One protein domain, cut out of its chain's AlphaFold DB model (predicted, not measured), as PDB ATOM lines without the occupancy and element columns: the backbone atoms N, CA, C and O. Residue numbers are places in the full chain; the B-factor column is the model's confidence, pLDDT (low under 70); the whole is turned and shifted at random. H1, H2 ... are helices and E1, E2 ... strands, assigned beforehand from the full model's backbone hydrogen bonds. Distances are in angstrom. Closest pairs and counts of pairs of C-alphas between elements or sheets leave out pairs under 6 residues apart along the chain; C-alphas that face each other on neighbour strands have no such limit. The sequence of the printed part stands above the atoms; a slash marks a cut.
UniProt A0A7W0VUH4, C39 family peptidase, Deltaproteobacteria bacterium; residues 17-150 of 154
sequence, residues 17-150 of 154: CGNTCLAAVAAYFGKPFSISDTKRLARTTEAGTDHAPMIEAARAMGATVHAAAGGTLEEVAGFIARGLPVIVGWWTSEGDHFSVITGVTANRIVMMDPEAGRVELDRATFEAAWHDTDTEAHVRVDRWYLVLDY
ATOM      1  N   CYS A  17     177.403 213.328 191.914       97.31
ATOM      2  CA  CYS A  17     178.420 212.278 192.031       97.31
ATOM      3  C   CYS A  17     178.769 211.961 193.504       97.31
ATOM      4  O   CYS A  17     178.759 210.797 193.916       97.31
ATOM      5  N   GLY A  18     178.973 212.987 194.342       97.25
ATOM      6  CA  GLY A  18     179.353 212.838 195.755       97.25
ATOM      7  C   GLY A  18     178.283 212.162 196.623       97.25
ATOM      8  O   GLY A  18     178.566 211.178 197.317       97.25
ATOM      9  N   ASN A  19     177.027 212.625 196.572       98.25
ATOM     10  CA  ASN A  19     175.937 211.990 197.325       98.25
ATOM     11  C   ASN A  19     175.600 210.592 196.793       98.25
ATOM     12  O   ASN A  19     175.291 209.696 197.582       98.25
ATOM     13  N   THR A  20     175.732 210.360 195.487       98.62
ATOM     14  CA  THR A  20     175.540 209.025 194.904       98.62
ATOM     15  C   THR A  20     176.613 208.045 195.393       98.62
ATOM     16  O   THR A  20     176.282 206.914 195.760       98.62
ATOM     17  N   CYS A  21     177.871 208.486 195.532       98.69
ATOM     18  CA  CYS A  21     178.935 207.698 196.164       98.69
ATOM     19  C   CYS A  21     178.603 207.325 197.618       98.69
ATOM     20  O   CYS A  21     178.769 206.165 198.005       98.69
ATOM     21  N   LEU A  22     178.078 208.265 198.417       98.75
ATOM     22  CA  LEU A  22     177.627 207.981 199.788       98.75
ATOM     23  C   LEU A  22     176.541 206.897 199.813       98.75
ATOM     24  O   LEU A  22     176.625 205.954 200.606       98.75
ATOM     25  N   ALA A  23     175.539 207.004 198.934       98.62
ATOM     26  CA  ALA A  23     174.449 206.034 198.842       98.62
ATOM     27  C   ALA A  23     174.960 204.638 198.453       98.62
ATOM     28  O   ALA A  23     174.567 203.642 199.066       98.62
ATOM     29  N   ALA A  24     175.874 204.562 197.483       98.62
ATOM     30  CA  ALA A  24     176.430 203.304 197.002       98.62
ATOM     31  C   ALA A  24     177.282 202.599 198.069       98.62
ATOM     32  O   ALA A  24     177.115 201.398 198.302       98.62
ATOM     33  N   VAL A  25     178.142 203.340 198.775       98.62
ATOM     34  CA  VAL A  25     178.947 202.783 199.876       98.62
ATOM     35  C   VAL A  25     178.053 202.323 201.026       98.62
ATOM     36  O   VAL A  25     178.263 201.244 201.572       98.62
ATOM     37  N   ALA A  26     177.010 203.072 201.385       98.25
ATOM     38  CA  ALA A  26     176.080 202.637 202.426       98.25
ATOM     39  C   ALA A  26     175.302 201.367 202.028       98.25
ATOM     40  O   ALA A  26     175.149 200.448 202.839       98.25
ATOM     41  N   ALA A  27     174.887 201.265 200.761       98.12
ATOM     42  CA  ALA A  27     174.253 200.068 200.216       98.12
ATOM     43  C   ALA A  27     175.184 198.841 200.252       98.12
ATOM     44  O   ALA A  27     174.722 197.755 200.602       98.12
ATOM     45  N   TYR A  28     176.486 199.013 199.991       97.94
ATOM     46  CA  TYR A  28     177.493 197.951 200.142       97.94
ATOM     47  C   TYR A  28     177.518 197.356 201.563       97.94
ATOM     48  O   TYR A  28     177.636 196.144 201.726       97.94
ATOM     49  N   PHE A  29     177.314 198.177 202.597       97.38
ATOM     50  CA  PHE A  29     177.224 197.721 203.992       97.38
ATOM     51  C   PHE A  29     175.818 197.262 204.421       97.38
ATOM     52  O   PHE A  29     175.559 197.090 205.615       97.38
ATOM     53  N   GLY A  30     174.883 197.080 203.483       96.44
ATOM     54  CA  GLY A  30     173.508 196.672 203.788       96.44
ATOM     55  C   GLY A  30     172.680 197.755 204.489       96.44
ATOM     56  O   GLY A  30     171.694 197.441 205.158       96.44
ATOM     57  N   LYS A  31     173.068 199.029 204.356       96.12
ATOM     58  CA  LYS A  31     172.375 200.198 204.917       96.12
ATOM     59  C   LYS A  31     171.925 201.123 203.781       96.12
ATOM     60  O   LYS A  31     172.536 202.167 203.574       96.12
ATOM     61  N   PRO A  32     170.906 200.742 202.994       95.81
ATOM     62  CA  PRO A  32     170.516 201.516 201.825       95.81
ATOM     63  C   PRO A  32     169.938 202.879 202.225       95.81
ATOM     64  O   PRO A  32     169.052 202.964 203.073       95.81
ATOM     65  N   PHE A  33     170.411 203.929 201.556       97.94
ATOM     66  CA  PHE A  33     169.814 205.264 201.550       97.94
ATOM     67  C   PHE A  33     169.415 205.603 200.116       97.94
ATOM     68  O   PHE A  33     170.099 205.192 199.175       97.94
ATOM     69  N   SER A  34     168.328 206.354 199.927       98.00
ATOM     70  CA  SER A  34     168.027 206.875 198.593       98.00
ATOM     71  C   SER A  34     169.045 207.952 198.195       98.00
ATOM     72  O   SER A  34     169.645 208.614 199.049       98.00
ATOM     73  N   ILE A  35     169.225 208.167 196.888       97.75
ATOM     74  CA  ILE A  35     170.061 209.273 196.393       97.75
ATOM     75  C   ILE A  35     169.496 210.618 196.883       97.75
ATOM     76  O   ILE A  35     170.250 211.486 197.306       97.75
ATOM     77  N   SER A  36     168.168 210.753 196.969       97.75
ATOM     78  CA  SER A  36     167.508 211.937 197.535       97.75
ATOM     79  C   SER A  36     167.807 212.148 199.025       97.75
ATOM     80  O   SER A  36     167.972 213.289 199.464       97.75
ATOM     81  N   ASP A  37     167.893 211.076 199.821       97.88
ATOM     82  CA  ASP A  37     168.257 211.178 201.240       97.88
ATOM     83  C   ASP A  37     169.692 211.665 201.402       97.88
ATOM     84  O   ASP A  37     169.945 212.593 202.170       97.88
ATOM     85  N   THR A  38     170.620 211.069 200.655       98.12
ATOM     86  CA  THR A  38     172.031 211.465 200.689       98.12
ATOM     87  C   THR A  38     172.240 212.867 200.123       98.12
ATOM     88  O   THR A  38     172.993 213.623 200.728       98.12
ATOM     89  N   LYS A  39     171.504 213.276 199.077       98.00
ATOM     90  CA  LYS A  39     171.484 214.655 198.547       98.00
ATOM     91  C   LYS A  39     171.129 215.658 199.642       98.00
ATOM     92  O   LYS A  39     171.825 216.647 199.856       98.00
ATOM     93  N   ARG A  40     170.051 215.374 200.386       98.19
ATOM     94  CA  ARG A  40     169.580 216.223 201.488       98.19
ATOM     95  C   ARG A  40     170.574 216.262 202.648       98.19
ATOM     96  O   ARG A  40     170.802 217.332 203.205       98.19
ATOM     97  N   LEU A  41     171.133 215.115 203.035       97.94
ATOM     98  CA  LEU A  41     172.095 215.024 204.138       97.94
ATOM     99  C   LEU A  41     173.415 215.724 203.803       97.94
ATOM    100  O   LEU A  41     173.948 216.440 204.645       97.94
ATOM    101  N   ALA A  42     173.909 215.547 202.578       97.25
ATOM    102  CA  ALA A  42     175.161 216.127 202.105       97.25
ATOM    103  C   ALA A  42     175.013 217.573 201.625       97.25
ATOM    104  O   ALA A  42     176.003 218.192 201.264       97.25
ATOM    105  N   ARG A  43     173.795 218.137 201.659       96.88
ATOM    106  CA  ARG A  43     173.503 219.503 201.194       96.88
ATOM    107  C   ARG A  43     174.003 219.747 199.765       96.88
ATOM    108  O   ARG A  43     174.454 220.842 199.452       96.88
ATOM    109  N   THR A  44     173.914 218.725 198.919       95.38
ATOM    110  CA  THR A  44     174.314 218.802 197.515       95.38
ATOM    111  C   THR A  44     173.484 219.859 196.795       95.38
ATOM    112  O   THR A  44     172.253 219.885 196.910       95.38
ATOM    113  N   THR A  45     174.161 220.718 196.044       93.38
ATOM    114  CA  THR A  45     173.562 221.798 195.252       93.38
ATOM    115  C   THR A  45     173.897 221.617 193.773       93.38
ATOM    116  O   THR A  45     174.582 220.670 193.399       93.38
ATOM    117  N   GLU A  46     173.462 222.549 192.925       90.06
ATOM    118  CA  GLU A  46     173.887 222.611 191.518       90.06
ATOM    119  C   GLU A  46     175.385 222.954 191.358       90.06
ATOM    120  O   GLU A  46     175.921 222.876 190.263       90.06
ATOM    121  N   ALA A  47     176.083 223.342 192.433       87.62
ATOM    122  CA  ALA A  47     177.540 223.496 192.432       87.62
ATOM    123  C   ALA A  47     178.279 222.196 192.811       87.62
ATOM    124  O   ALA A  47     179.504 222.174 192.825       87.62
ATOM    125  N   GLY A  48     177.553 221.119 193.131       90.00
ATOM    126  CA  GLY A  48     178.121 219.869 193.630       90.00
ATOM    127  C   GLY A  48     177.998 219.718 195.147       90.00
ATOM    128  O   GLY A  48     177.061 220.229 195.776       90.00
ATOM    129  N   THR A  49     178.922 218.951 195.730       90.94
ATOM    130  CA  THR A  49     178.955 218.649 197.168       90.94
ATOM    131  C   THR A  49     180.353 218.879 197.737       90.94
ATOM    132  O   THR A  49     181.288 218.194 197.338       90.94
ATOM    133  N   ASP A  50     180.468 219.778 198.712       95.25
ATOM    134  CA  ASP A  50     181.728 220.045 199.416       95.25
ATOM    135  C   ASP A  50     182.114 218.900 200.376       95.25
ATOM    136  O   ASP A  50     181.262 218.160 200.898       95.25
ATOM    137  N   HIS A  51     183.404 218.806 200.711       97.25
ATOM    138  CA  HIS A  51     183.961 217.737 201.550       97.25
ATOM    139  C   HIS A  51     183.350 217.707 202.952       97.25
ATOM    140  O   HIS A  51     183.002 216.640 203.469       97.25
ATOM    141  N   ALA A  52     183.207 218.869 203.594       97.19
ATOM    142  CA  ALA A  52     182.688 218.956 204.960       97.19
ATOM    143  C   ALA A  52     181.222 218.473 205.069       97.19
ATOM    144  O   ALA A  52     180.952 217.595 205.898       97.19
ATOM    145  N   PRO A  53     180.277 218.940 204.227       97.19
ATOM    146  CA  PRO A  53     178.944 218.350 204.133       97.19
ATOM    147  C   PRO A  53     178.922 216.845 203.832       97.19
ATOM    148  O   PRO A  53     178.120 216.140 204.447       97.19
ATOM    149  N   MET A  54     179.805 216.316 202.971       97.69
ATOM    150  CA  MET A  54     179.890 214.862 202.739       97.69
ATOM    151  C   MET A  54     180.273 214.092 204.006       97.69
ATOM    152  O   MET A  54     179.662 213.070 204.332       97.69
ATOM    153  N   ILE A  55     181.266 214.588 204.747       98.50
ATOM    154  CA  ILE A  55     181.718 213.994 206.012       98.50
ATOM    155  C   ILE A  55     180.594 214.031 207.057       98.50
ATOM    156  O   ILE A  55     180.368 213.049 207.768       98.50
ATOM    157  N   GLU A  56     179.876 215.151 207.165       98.31
ATOM    158  CA  GLU A  56     178.735 215.299 208.073       98.31
ATOM    159  C   GLU A  56     177.585 214.355 207.707       98.31
ATOM    160  O   GLU A  56     177.035 213.697 208.593       98.31
ATOM    161  N   ALA A  57     177.271 214.222 206.418       98.38
ATOM    162  CA  ALA A  57     176.266 213.289 205.923       98.38
ATOM    163  C   ALA A  57     176.620 211.841 206.268       98.38
ATOM    164  O   ALA A  57     175.797 211.130 206.840       98.38
ATOM    165  N   ALA A  58     177.861 211.425 206.006       98.31
ATOM    166  CA  ALA A  58     178.343 210.088 206.338       98.31
ATOM    167  C   ALA A  58     178.207 209.773 207.841       98.31
ATOM    168  O   ALA A  58     177.749 208.690 208.217       98.31
ATOM    169  N   ARG A  59     178.523 210.736 208.718       98.19
ATOM    170  CA  ARG A  59     178.301 210.601 210.170       98.19
ATOM    171  C   ARG A  59     176.815 210.516 210.515       98.19
ATOM    172  O   ARG A  59     176.427 209.669 211.314       98.19
ATOM    173  N   ALA A  60     175.977 211.352 209.903       98.06
ATOM    174  CA  ALA A  60     174.527 211.345 210.111       98.06
ATOM    175  C   ALA A  60     173.859 210.043 209.632       98.06
ATOM    176  O   ALA A  60     172.846 209.628 210.191       98.06
ATOM    177  N   MET A  61     174.449 209.365 208.644       97.69
ATOM    178  CA  MET A  61     174.050 208.028 208.192       97.69
ATOM    179  C   MET A  61     174.443 206.916 209.184       97.69
ATOM    180  O   MET A  61     174.030 205.768 209.019       97.69
ATOM    181  N   GLY A  62     175.206 207.241 210.234       96.88
ATOM    182  CA  GLY A  62     175.627 206.314 211.283       96.88
ATOM    183  C   GLY A  62     176.949 205.599 211.003       96.88
ATOM    184  O   GLY A  62     177.209 204.570 211.628       96.88
ATOM    185  N   ALA A  63     177.766 206.099 210.071       97.44
ATOM    186  CA  ALA A  63     179.105 205.575 209.829       97.44
ATOM    187  C   ALA A  63     180.125 206.173 210.809       97.44
ATOM    188  O   ALA A  63     180.081 207.361 211.145       97.44
ATOM    189  N   THR A  64     181.117 205.370 211.188       97.06
ATOM    190  CA  THR A  64     182.413 205.902 211.611       97.06
ATOM    191  C   THR A  64     183.119 206.429 210.367       97.06
ATOM    192  O   THR A  64     183.186 205.740 209.351       97.06
ATOM    193  N   VAL A  65     183.621 207.660 210.433       97.31
ATOM    194  CA  VAL A  65     184.175 208.353 209.267       97.31
ATOM    195  C   VAL A  65     185.659 208.612 209.445       97.31
ATOM    196  O   VAL A  65     186.071 209.206 210.442       97.31
ATOM    197  N   HIS A  66     186.435 208.237 208.432       97.94
ATOM    198  CA  HIS A  66     187.819 208.661 208.258       97.94
ATOM    199  C   HIS A  66     187.928 209.440 206.949       97.94
ATOM    200  O   HIS A  66     187.575 208.919 205.896       97.94
ATOM    201  N   ALA A  67     188.397 210.681 207.014       98.00
ATOM    202  CA  ALA A  67     188.598 211.525 205.843       98.00
ATOM    203  C   ALA A  67     189.904 212.298 205.993       98.00
ATOM    204  O   ALA A  67     190.226 212.761 207.091       98.00
ATOM    205  N   ALA A  68     190.654 212.420 204.905       97.81
ATOM    206  CA  ALA A  68     191.919 213.135 204.887       97.81
ATOM    207  C   ALA A  68     192.244 213.629 203.476       97.81
ATOM    208  O   ALA A  68     191.765 213.080 202.487       97.81
ATOM    209  N   ALA A  69     193.103 214.644 203.408       97.69
ATOM    210  CA  ALA A  69     193.794 215.059 202.193       97.69
ATOM    211  C   ALA A  69     195.253 214.584 202.229       97.69
ATOM    212  O   ALA A  69     195.778 214.225 203.287       97.69
ATOM    213  N   GLY A  70     195.927 214.600 201.080       97.94
ATOM    214  CA  GLY A  70     197.322 214.182 200.966       97.94
ATOM    215  C   GLY A  70     197.543 212.671 201.083       97.94
ATOM    216  O   GLY A  70     198.673 212.259 201.355       97.94
ATOM    217  N   GLY A  71     196.500 211.864 200.865       97.31
ATOM    218  CA  GLY A  71     196.559 210.408 200.970       97.31
ATOM    219  C   GLY A  71     197.490 209.741 199.954       97.31
ATOM    220  O   GLY A  71     198.005 210.353 199.013       97.31
ATOM    221  N   THR A  72     197.708 208.448 200.144       97.56
ATOM    222  CA  THR A  72     198.512 207.590 199.270       97.56
ATOM    223  C   THR A  72     197.703 206.386 198.806       97.56
ATOM    224  O   THR A  72     196.806 205.902 199.497       97.56
ATOM    225  N   LEU A  73     198.044 205.842 197.636       96.69
ATOM    226  CA  LEU A  73     197.397 204.617 197.164       96.69
ATOM    227  C   LEU A  73     197.717 203.387 198.025       96.69
ATOM    228  O   LEU A  73     196.970 202.412 197.985       96.69
ATOM    229  N   GLU A  74     198.786 203.431 198.821       96.00
ATOM    230  CA  GLU A  74     199.085 202.396 199.811       96.00
ATOM    231  C   GLU A  74     198.077 202.419 200.970       96.00
ATOM    232  O   GLU A  74     197.540 201.372 201.335       96.00
ATOM    233  N   GLU A  75     197.730 203.605 201.480       97.19
ATOM    234  CA  GLU A  75     196.658 203.760 202.473       97.19
ATOM    235  C   GLU A  75     195.307 203.302 201.912       97.19
ATOM    236  O   GLU A  75     194.606 202.520 202.558       97.19
ATOM    237  N   VAL A  76     194.967 203.718 200.685       97.81
ATOM    238  CA  VAL A  76     193.742 203.279 199.991       97.81
ATOM    239  C   VAL A  76     193.713 201.756 199.864       97.81
ATOM    240  O   VAL A  76     192.720 201.128 200.230       97.81
ATOM    241  N   ALA A  77     194.804 201.130 199.416       97.06
ATOM    242  CA  ALA A  77     194.901 199.674 199.327       97.06
ATOM    243  C   ALA A  77     194.705 198.992 200.694       97.06
ATOM    244  O   ALA A  77     194.065 197.940 200.768       97.06
ATOM    245  N   GLY A  78     195.195 199.601 201.778       97.06
ATOM    246  CA  GLY A  78     194.966 199.146 203.150       97.06
ATOM    247  C   GLY A  78     193.489 199.163 203.560       97.06
ATOM    248  O   GLY A  78     193.015 198.208 204.185       97.06
ATOM    249  N   PHE A  79     192.732 200.196 203.176       97.81
ATOM    250  CA  PHE A  79     191.278 200.241 203.380       97.81
ATOM    251  C   PHE A  79     190.557 199.160 202.566       97.81
ATOM    252  O   PHE A  79     189.768 198.397 203.131       97.81
ATOM    253  N   ILE A  80     190.902 198.999 201.285       97.88
ATOM    254  CA  ILE A  80     190.317 197.959 200.424       97.88
ATOM    255  C   ILE A  80     190.577 196.556 200.985       97.88
ATOM    256  O   ILE A  80     189.662 195.734 201.044       97.88
ATOM    257  N   ALA A  81     191.793 196.279 201.465       96.31
ATOM    258  CA  ALA A  81     192.146 194.995 202.073       96.31
ATOM    259  C   ALA A  81     191.321 194.676 203.334       96.31
ATOM    260  O   ALA A  81     191.134 193.507 203.670       96.31
ATOM    261  N   ARG A  82     190.801 195.704 204.014       96.06
ATOM    262  CA  ARG A  82     189.901 195.584 205.169       96.06
ATOM    263  C   ARG A  82     188.418 195.513 204.794       96.06
ATOM    264  O   ARG A  82     187.591 195.434 205.699       96.06
ATOM    265  N   GLY A  83     188.074 195.538 203.507       96.88
ATOM    266  CA  GLY A  83     186.685 195.560 203.054       96.88
ATOM    267  C   GLY A  83     186.027 196.935 203.164       96.88
ATOM    268  O   GLY A  83     184.817 197.009 203.336       96.88
ATOM    269  N   LEU A  84     186.808 198.015 203.105       98.00
ATOM    270  CA  LEU A  84     186.303 199.385 203.167       98.00
ATOM    271  C   LEU A  84     186.500 200.080 201.814       98.00
ATOM    272  O   LEU A  84     187.638 200.422 201.485       98.00
ATOM    273  N   PRO A  85     185.427 200.291 201.027       98.25
ATOM    274  CA  PRO A  85     185.489 201.114 199.826       98.25
ATOM    275  C   PRO A  85     185.863 202.554 200.174       98.25
ATOM    276  O   PRO A  85     185.531 203.045 201.256       98.25
ATOM    277  N   VAL A  86     186.539 203.239 199.253       98.75
ATOM    278  CA  VAL A  86     187.070 204.587 199.495       98.75
ATOM    279  C   VAL A  86     186.477 205.550 198.478       98.75
ATOM    280  O   VAL A  86     186.700 205.389 197.284       98.75
ATOM    281  N   ILE A  87     185.733 206.548 198.943       98.81
ATOM    282  CA  ILE A  87     185.280 207.665 198.107       98.81
ATOM    283  C   ILE A  87     186.480 208.591 197.889       98.81
ATOM    284  O   ILE A  87     187.180 208.911 198.849       98.81
ATOM    285  N   VAL A  88     186.729 209.014 196.653       98.62
ATOM    286  CA  VAL A  88     187.832 209.919 196.297       98.62
ATOM    287  C   VAL A  88     187.315 211.103 195.499       98.62
ATOM    288  O   VAL A  88     186.444 210.927 194.652       98.62
ATOM    289  N   GLY A  89     187.873 212.280 195.776       98.06
ATOM    290  CA  GLY A  89     187.736 213.468 194.938       98.06
ATOM    291  C   GLY A  89     188.884 213.503 193.936       98.06
ATOM    292  O   GLY A  89     190.047 213.351 194.327       98.06
ATOM    293  N   TRP A  90     188.576 213.596 192.648       98.06
ATOM    294  CA  TRP A  90     189.569 213.543 191.578       98.06
ATOM    295  C   TRP A  90     189.119 214.334 190.349       98.06
ATOM    296  O   TRP A  90     187.939 214.624 190.169       98.06
ATOM    297  N   TRP A  91     190.082 214.674 189.496       96.94
ATOM    298  CA  TRP A  91     189.871 215.516 188.330       96.94
ATOM    299  C   TRP A  91     189.660 214.668 187.076       96.94
ATOM    300  O   TRP A  91     190.474 213.797 186.752       96.94
ATOM    301  N   THR A  92     188.603 214.959 186.326       94.44
ATOM    302  CA  THR A  92     188.285 214.313 185.042       94.44
ATOM    303  C   THR A  92     188.396 215.309 183.881       94.44
ATOM    304  O   THR A  92     188.778 216.463 184.069       94.44
ATOM    305  N   SER A  93     188.085 214.890 182.649       90.94
ATOM    306  CA  SER A  93     187.975 215.841 181.530       90.94
ATOM    307  C   SER A  93     186.843 216.852 181.719       90.94
ATOM    308  O   SER A  93     186.940 217.951 181.177       90.94
ATOM    309  N   GLU A  94     185.826 216.497 182.506       88.31
ATOM    310  CA  GLU A  94     184.634 217.311 182.755       88.31
ATOM    311  C   GLU A  94     184.750 218.169 184.030       88.31
ATOM    312  O   GLU A  94     183.921 219.047 184.256       88.31
ATOM    313  N   GLY A  95     185.807 217.976 184.832       91.81
ATOM    314  CA  GLY A  95     186.094 218.754 186.043       91.81
ATOM    315  C   GLY A  95     186.143 217.908 187.315       91.81
ATOM    316  O   GLY A  95     186.558 216.745 187.278       91.81
ATOM    317  N   ASP A  96     185.757 218.520 188.437       93.69
ATOM    318  CA  ASP A  96     185.713 217.883 189.756       93.69
ATOM    319  C   ASP A  96     184.734 216.711 189.780       93.69
ATOM    320  O   ASP A  96     183.586 216.832 189.348       93.69
ATOM    321  N   HIS A  97     185.179 215.577 190.317       96.81
ATOM    322  CA  HIS A  97     184.377 214.363 190.347       96.81
ATOM    323  C   HIS A  97     184.600 213.541 191.608       96.81
ATOM    324  O   HIS A  97     185.696 213.505 192.175       96.81
ATOM    325  N   PHE A  98     183.562 212.807 192.004       98.31
ATOM    326  CA  PHE A  98     183.643 211.810 193.063       98.31
ATOM    327  C   PHE A  98     183.340 210.422 192.517       98.31
ATOM    328  O   PHE A  98     182.288 210.194 191.921       98.31
ATOM    329  N   SER A  99     184.222 209.472 192.826       98.62
ATOM    330  CA  SER A  99     184.022 208.048 192.530       98.62
ATOM    331  C   SER A  99     184.428 207.202 193.737       98.62
ATOM    332  O   SER A  99     185.063 207.680 194.680       98.62
ATOM    333  N   VAL A 100     184.064 205.920 193.734       98.81
ATOM    334  CA  VAL A 100     184.389 204.980 194.815       98.81
ATOM    335  C   VAL A 100     185.440 203.993 194.339       98.81
ATOM    336  O   VAL A 100     185.145 203.117 193.529       98.81
ATOM    337  N   ILE A 101     186.649 204.054 194.886       98.69
ATOM    338  CA  ILE A 101     187.644 202.999 194.703       98.69
ATOM    339  C   ILE A 101     187.143 201.726 195.388       98.69
ATOM    340  O   ILE A 101     186.829 201.702 196.580       98.69
ATOM    341  N   THR A 102     187.093 200.650 194.608       98.56
ATOM    342  CA  THR A 102     186.656 199.310 195.025       98.56
ATOM    343  C   THR A 102     187.769 198.273 194.924       98.56
ATOM    344  O   THR A 102     187.661 197.199 195.513       98.56
ATOM    345  N   GLY A 103     188.853 198.580 194.211       97.88
ATOM    346  CA  GLY A 103     189.996 197.694 194.044       97.88
ATOM    347  C   GLY A 103     191.270 198.468 193.733       97.88
ATOM    348  O   GLY A 103     191.251 199.439 192.980       97.88
ATOM    349  N   VAL A 104     192.391 198.009 194.286       96.56
ATOM    350  CA  VAL A 104     193.730 198.519 193.969       96.56
ATOM    351  C   VAL A 104     194.630 197.337 193.629       96.56
ATOM    352  O   VAL A 104     194.678 196.340 194.351       96.56
ATOM    353  N   THR A 105     195.342 197.442 192.514       91.44
ATOM    354  CA  THR A 105     196.377 196.491 192.095       91.44
ATOM    355  C   THR A 105     197.714 197.210 191.948       91.44
ATOM    356  O   THR A 105     197.802 198.421 192.131       91.44
ATOM    357  N   ALA A 106     198.763 196.479 191.560       90.38
ATOM    358  CA  ALA A 106     200.062 197.085 191.279       90.38
ATOM    359  C   ALA A 106     199.981 198.209 190.224       90.38
ATOM    360  O   ALA A 106     200.661 199.223 190.369       90.38
ATOM    361  N   ASN A 107     199.125 198.050 189.202       93.94
ATOM    362  CA  ASN A 107     199.125 198.901 188.002       93.94
ATOM    363  C   ASN A 107     197.764 199.540 187.673       93.94
ATOM    364  O   ASN A 107     197.669 200.317 186.717       93.94
ATOM    365  N   ARG A 108     196.705 199.186 188.405       96.69
ATOM    366  CA  ARG A 108     195.320 199.580 188.111       96.69
ATOM    367  C   ARG A 108     194.537 199.924 189.370       96.69
ATOM    368  O   ARG A 108     194.721 199.268 190.399       96.69
ATOM    369  N   ILE A 109     193.630 200.883 189.233       97.50
ATOM    370  CA  ILE A 109     192.585 201.241 190.192       97.50
ATOM    371  C   ILE A 109     191.241 200.866 189.580       97.50
ATOM    372  O   ILE A 109     190.987 201.187 188.423       97.50
ATOM    373  N   VAL A 110     190.405 200.177 190.352       98.12
ATOM    374  CA  VAL A 110     189.041 199.803 189.969       98.12
ATOM    375  C   VAL A 110     188.082 200.677 190.758       98.12
ATOM    376  O   VAL A 110     188.163 200.719 191.991       98.12
ATOM    377  N   MET A 111     187.167 201.353 190.072       98.44
ATOM    378  CA  MET A 111     186.220 202.276 190.689       98.44
ATOM    379  C   MET A 111     184.782 201.961 190.287       98.44
ATOM    380  O   MET A 111     184.511 201.482 189.186       98.44
ATOM    381  N   MET A 112     183.862 202.232 191.205       98.38
ATOM    382  CA  MET A 112     182.468 202.490 190.882       98.38
ATOM    383  C   MET A 112     182.336 203.996 190.682       98.38
ATOM    384  O   MET A 112     182.578 204.774 191.604       98.38
ATOM    385  N   ASP A 113     182.014 204.376 189.460       98.12
ATOM    386  CA  ASP A 113     181.802 205.737 189.019       98.12
ATOM    387  C   ASP A 113     180.294 205.994 188.861       98.12
ATOM    388  O   ASP A 113     179.614 205.210 188.187       98.12
ATOM    389  N   PRO A 114     179.746 207.042 189.492       97.38
ATOM    390  CA  PRO A 114     178.317 207.329 189.430       97.38
ATOM    391  C   PRO A 114     177.839 207.806 188.047       97.38
ATOM    392  O   PRO A 114     176.641 207.726 187.771       97.38
ATOM    393  N   GLU A 115     178.739 208.246 187.167       96.56
ATOM    394  CA  GLU A 115     178.430 208.638 185.789       96.56
ATOM    395  C   GLU A 115     178.715 207.486 184.814       96.56
ATOM    396  O   GLU A 115     177.863 207.102 184.009       96.56
ATOM    397  N   ALA A 116     179.902 206.882 184.920       96.44
ATOM    398  CA  ALA A 116     180.409 205.912 183.946       96.44
ATOM    399  C   ALA A 116     180.201 204.433 184.336       96.44
ATOM    400  O   ALA A 116     180.484 203.527 183.546       96.44
ATOM    401  N   GLY A 117     179.712 204.145 185.543       97.38
ATOM    402  CA  GLY A 117     179.585 202.786 186.061       97.38
ATOM    403  C   GLY A 117     180.922 202.205 186.531       97.38
ATOM    404  O   GLY A 117     181.707 202.871 187.191       97.38
ATOM    405  N   ARG A 118     181.206 200.925 186.264       97.44
ATOM    406  CA  ARG A 118     182.496 200.337 186.679       97.44
ATOM    407  C   ARG A 118     183.601 200.764 185.718       97.44
ATOM    408  O   ARG A 118     183.527 200.444 184.535       97.44
ATOM    409  N   VAL A 119     184.636 201.409 186.244       96.38
ATOM    410  CA  VAL A 119     185.780 201.894 185.463       96.38
ATOM    411  C   VAL A 119     187.098 201.371 186.021       96.38
ATOM    412  O   VAL A 119     187.234 201.108 187.219       96.38
ATOM    413  N   GLU A 120     188.087 201.236 185.142       96.94
ATOM    414  CA  GLU A 120     189.459 200.902 185.509       96.94
ATOM    415  C   GLU A 120     190.415 201.953 184.958       96.94
ATOM    416  O   GLU A 120     190.353 202.296 183.778       96.94
ATOM    417  N   LEU A 121     191.323 202.431 185.804       96.50
ATOM    418  CA  LEU A 121     192.348 203.396 185.425       96.50
ATOM    419  C   LEU A 121     193.740 202.863 185.719       96.50
ATOM    420  O   LEU A 121     193.979 202.171 186.710       96.50
ATOM    421  N   ASP A 122     194.685 203.250 184.873       97.19
ATOM    422  CA  ASP A 122     196.109 203.135 185.143       97.19
ATOM    423  C   ASP A 122     196.446 203.865 186.445       97.19
ATOM    424  O   ASP A 122     196.050 205.012 186.654       97.19
ATOM    425  N   ARG A 123     197.215 203.207 187.319       95.94
ATOM    426  CA  ARG A 123     197.570 203.749 188.636       95.94
ATOM    427  C   ARG A 123     198.197 205.144 188.544       95.94
ATOM    428  O   ARG A 123     197.794 206.043 189.269       95.94
ATOM    429  N   ALA A 124     199.153 205.311 187.631       96.12
ATOM    430  CA  ALA A 124     199.841 206.582 187.417       96.12
ATOM    431  C   ALA A 124     198.900 207.675 186.886       96.12
ATOM    432  O   ALA A 124     199.026 208.833 187.271       96.12
ATOM    433  N   THR A 125     197.939 207.304 186.033       96.62
ATOM    434  CA  THR A 125     196.929 208.235 185.514       96.62
ATOM    435  C   THR A 125     196.035 208.736 186.639       96.62
ATOM    436  O   THR A 125     195.842 209.942 186.761       96.62
ATOM    437  N   PHE A 126     195.544 207.834 187.495       97.69
ATOM    438  CA  PHE A 126     194.758 208.231 188.658       97.69
ATOM    439  C   PHE A 126     195.577 209.100 189.619       97.69
ATOM    440  O   PHE A 126     195.117 210.169 189.989       97.69
ATOM    441  N   GLU A 127     196.802 208.703 189.986       96.88
ATOM    442  CA  GLU A 127     197.643 209.491 190.905       96.88
ATOM    443  C   GLU A 127     197.901 210.918 190.388       96.88
ATOM    444  O   GLU A 127     197.870 211.861 191.175       96.88
ATOM    445  N   ALA A 128     198.102 211.098 189.077       97.38
ATOM    446  CA  ALA A 128     198.256 212.422 188.468       97.38
ATOM    447  C   ALA A 128     196.962 213.259 188.506       97.38
ATOM    448  O   ALA A 128     197.015 214.486 188.601       97.38
ATOM    449  N   ALA A 129     195.808 212.594 188.447       97.69
ATOM    450  CA  ALA A 129     194.482 213.197 188.475       97.69
ATOM    451  C   ALA A 129     193.862 213.266 189.884       97.69
ATOM    452  O   ALA A 129     192.768 213.797 190.035       97.69
ATOM    453  N   TRP A 130     194.534 212.762 190.926       98.25
ATOM    454  CA  TRP A 130     193.968 212.657 192.274       98.25
ATOM    455  C   TRP A 130     194.040 213.991 193.024       98.25
ATOM    456  O   TRP A 130     194.836 214.195 193.943       98.25
ATOM    457  N   HIS A 131     193.213 214.919 192.576       98.06
ATOM    458  CA  HIS A 131     192.942 216.208 193.183       98.06
ATOM    459  C   HIS A 131     191.574 216.690 192.718       98.06
ATOM    460  O   HIS A 131     191.146 216.346 191.623       98.06
ATOM    461  N   ASP A 132     190.936 217.514 193.521       96.12
ATOM    462  CA  ASP A 132     189.680 218.184 193.209       96.12
ATOM    463  C   ASP A 132     189.711 219.610 193.770       96.12
ATOM    464  O   ASP A 132     190.753 220.094 194.239       96.12
ATOM    465  N   THR A 133     188.588 220.308 193.686       94.75
ATOM    466  CA  THR A 133     188.352 221.569 194.374       94.75
ATOM    467  C   THR A 133     187.293 221.414 195.460       94.75
ATOM    468  O   THR A 133     186.340 220.655 195.317       94.75
ATOM    469  N   ASP A 134     187.478 222.127 196.569       92.25
ATOM    470  CA  ASP A 134     186.552 222.150 197.704       92.25
ATOM    471  C   ASP A 134     186.145 223.589 198.029       92.25
ATOM    472  O   ASP A 134     186.903 224.542 197.779       92.25
ATOM    473  N   THR A 135     184.986 223.732 198.675       86.19
ATOM    474  CA  THR A 135     184.351 224.991 199.093       86.19
ATOM    475  C   THR A 135     183.885 225.881 197.937       86.19
ATOM    476  O   THR A 135     184.359 225.780 196.808       86.19
ATOM    477  N   GLU A 136     183.046 226.878 198.245       80.38
ATOM    478  CA  GLU A 136     182.636 227.921 197.283       80.38
ATOM    479  C   GLU A 136     183.815 228.661 196.619       80.38
ATOM    480  O   GLU A 136     183.663 229.260 195.556       80.38
ATOM    481  N   ALA A 137     184.998 228.650 197.241       86.19
ATOM    482  CA  ALA A 137     186.195 229.278 196.693       86.19
ATOM    483  C   ALA A 137     186.972 228.380 195.708       86.19
ATOM    484  O   ALA A 137     188.000 228.828 195.197       86.19
ATOM    485  N   HIS A 138     186.511 227.147 195.449       85.94
ATOM    486  CA  HIS A 138     187.166 226.155 194.587       85.94
ATOM    487  C   HIS A 138     188.656 225.983 194.915       85.94
ATOM    488  O   HIS A 138     189.540 226.027 194.052       85.94
ATOM    489  N   VAL A 139     188.952 225.817 196.202       93.19
ATOM    490  CA  VAL A 139     190.319 225.616 196.678       93.19
ATOM    491  C   VAL A 139     190.756 224.217 196.280       93.19
ATOM    492  O   VAL A 139     190.130 223.240 196.671       93.19
ATOM    493  N   ARG A 140     191.856 224.115 195.533       96.31
ATOM    494  CA  ARG A 140     192.442 222.823 195.169       96.31
ATOM    495  C   ARG A 140     192.800 222.014 196.418       96.31
ATOM    496  O   ARG A 140     193.557 222.494 197.267       96.31
ATOM    497  N   VAL A 141     192.353 220.764 196.463       97.62
ATOM    498  CA  VAL A 141     192.713 219.778 197.480       97.62
ATOM    499  C   VAL A 141     193.364 218.585 196.793       97.62
ATOM    500  O   VAL A 141     192.779 217.915 195.949       97.62
ATOM    501  N   ASP A 142     194.616 218.305 197.145       98.25
ATOM    502  CA  ASP A 142     195.312 217.149 196.593       98.25
ATOM    503  C   ASP A 142     195.002 215.893 197.412       98.25
ATOM    504  O   ASP A 142     195.172 215.860 198.638       98.25
ATOM    505  N   ARG A 143     194.653 214.817 196.707       98.25
ATOM    506  CA  ARG A 143     194.556 213.453 197.232       98.25
ATOM    507  C   ARG A 143     193.582 213.321 198.403       98.25
ATOM    508  O   ARG A 143     193.905 212.702 199.422       98.25
ATOM    509  N   TRP A 144     192.413 213.946 198.263       98.56
ATOM    510  CA  TRP A 144     191.321 213.813 199.219       98.56
ATOM    511  C   TRP A 144     190.630 212.457 199.097       98.56
ATOM    512  O   TRP A 144     190.453 211.912 198.000       98.56
ATOM    513  N   TYR A 145     190.244 211.903 200.242       98.69
ATOM    514  CA  TYR A 145     189.445 210.695 200.311       98.69
ATOM    515  C   TYR A 145     188.583 210.638 201.571       98.69
ATOM    516  O   TYR A 145     188.886 211.246 202.602       98.69
ATOM    517  N   LEU A 146     187.531 209.830 201.487       98.81
ATOM    518  CA  LEU A 146     186.552 209.589 202.532       98.81
ATOM    519  C   LEU A 146     186.231 208.092 202.619       98.81
ATOM    520  O   LEU A 146     185.895 207.437 201.635       98.81
ATOM    521  N   VAL A 147     186.300 207.554 203.833       98.69
ATOM    522  CA  VAL A 147     185.978 206.166 204.166       98.69
ATOM    523  C   VAL A 147     184.833 206.141 205.170       98.69
ATOM    524  O   VAL A 147     184.880 206.812 206.205       98.69
ATOM    525  N   LEU A 148     183.819 205.333 204.860       98.00
ATOM    526  CA  LEU A 148     182.694 205.033 205.738       98.00
ATOM    527  C   LEU A 148     182.882 203.619 206.286       98.00
ATOM    528  O   LEU A 148     182.977 202.664 205.517       98.00
ATOM    529  N   ASP A 149     182.907 203.482 207.608       96.06
ATOM    530  CA  ASP A 149     182.958 202.195 208.298       96.06
ATOM    531  C   ASP A 149     181.714 202.041 209.181       96.06
ATOM    532  O   ASP A 149     181.495 202.801 210.126       96.06
ATOM    533  N   TYR A 150     180.876 201.063 208.849       93.12
ATOM    534  CA  TYR A 150     179.670 200.731 209.611       93.12
ATOM    535  C   TYR A 150     179.873 199.562 210.578       93.12
ATOM    536  O   TYR A 150     178.903 199.106 211.196       93.12
TER     537      TYR A 150
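Overview. This is residues 17 to 150 of the 154 residues of the protein "C39 family peptidase" of Deltaproteobacteria bacterium (UniProt A0A7W0VUH4). One strongly twisted sheet of six strands is covered on one face by H1 and H3, with H2 packed on these two helices on their side away from the sheet, while H4 and H5 are on the other face. A small separate hairpin, E6 and E7, sits near the turn between E2 and E3. The printed part has 134 residues, with five named helices and eight named strands in the order H1 H2 H3 E1 H4 E2 E3 E4 E5 H5 E6 E7 E8; the class is mixed, helices and strands. The large sheet is antiparallel, in the order E1, E8, E2, E3, E4, E5. The whole is compact and rounded, with a radius of gyration of the C-alphas of 13.5 A and spans of 36 by 34 by 25 A.

Along the chain. H1, residues 17 to 28, begins at C-alpha 17 (178.420, 212.278, 192.031) and is 16.5 A long. H2 is residues 35 to 42, H3 residues 51 to 60, 14.3 A, E1 residues 64 to 68 and H4 residues 73 to 81. E2, residues 86 to 91, is followed by E3, residues 96 to 104, 21.4 A long, which bends by 61 degrees at residue 101. E4 is residues 108 to 113, E5 residues 117 to 122, 16.6 A, and H5 residues 123 to 129. E6, residues 131 to 134, E7, residues 139 to 142, and E8, residues 145 to 149, follow; E8 ends at C-alpha 149 (182.958, 202.195, 208.298).

Arrangement. E2 to E5 form a meander, each strand the antiparallel neighbour of the one before, with N 88 and O 99 at 2.9 A, N 100 and O 112 at 2.8 A, and N 111 and O 119 at 2.9 A. E1, H4, E2 is a split strand-helix-strand unit with a right-handed crossover, E8 between its strands; N 147 and O 66 are 2.8 A apart, N 87 and O 146 2.8 A. H1 is over E2 and E3 at a height over the sheet of 7.7 A, and H3 over E1 and E8 at 9.2 A, on the same face. H4, over E3 at 7.1 A, and H5, over none of the strands, are on the opposite face. H2 touches H1, closest C-alphas Asn 19 and Thr 38, 5.2 A, and H3, Ala 42 and Pro 53, 4.8 A. In the hairpin E6 and E7, N 134 and O 139 are 2.9 A apart. In the five helices every O i to N i+4 pair is within hydrogen-bond range.

Size, cuts and confidence. The two farthest C-alphas, Arg 40 and Ala 106, are 37.4 A apart. The printed part has no cut and no long link. Mean pLDDT of the printed part is 96.5, and no printed residue is under 70.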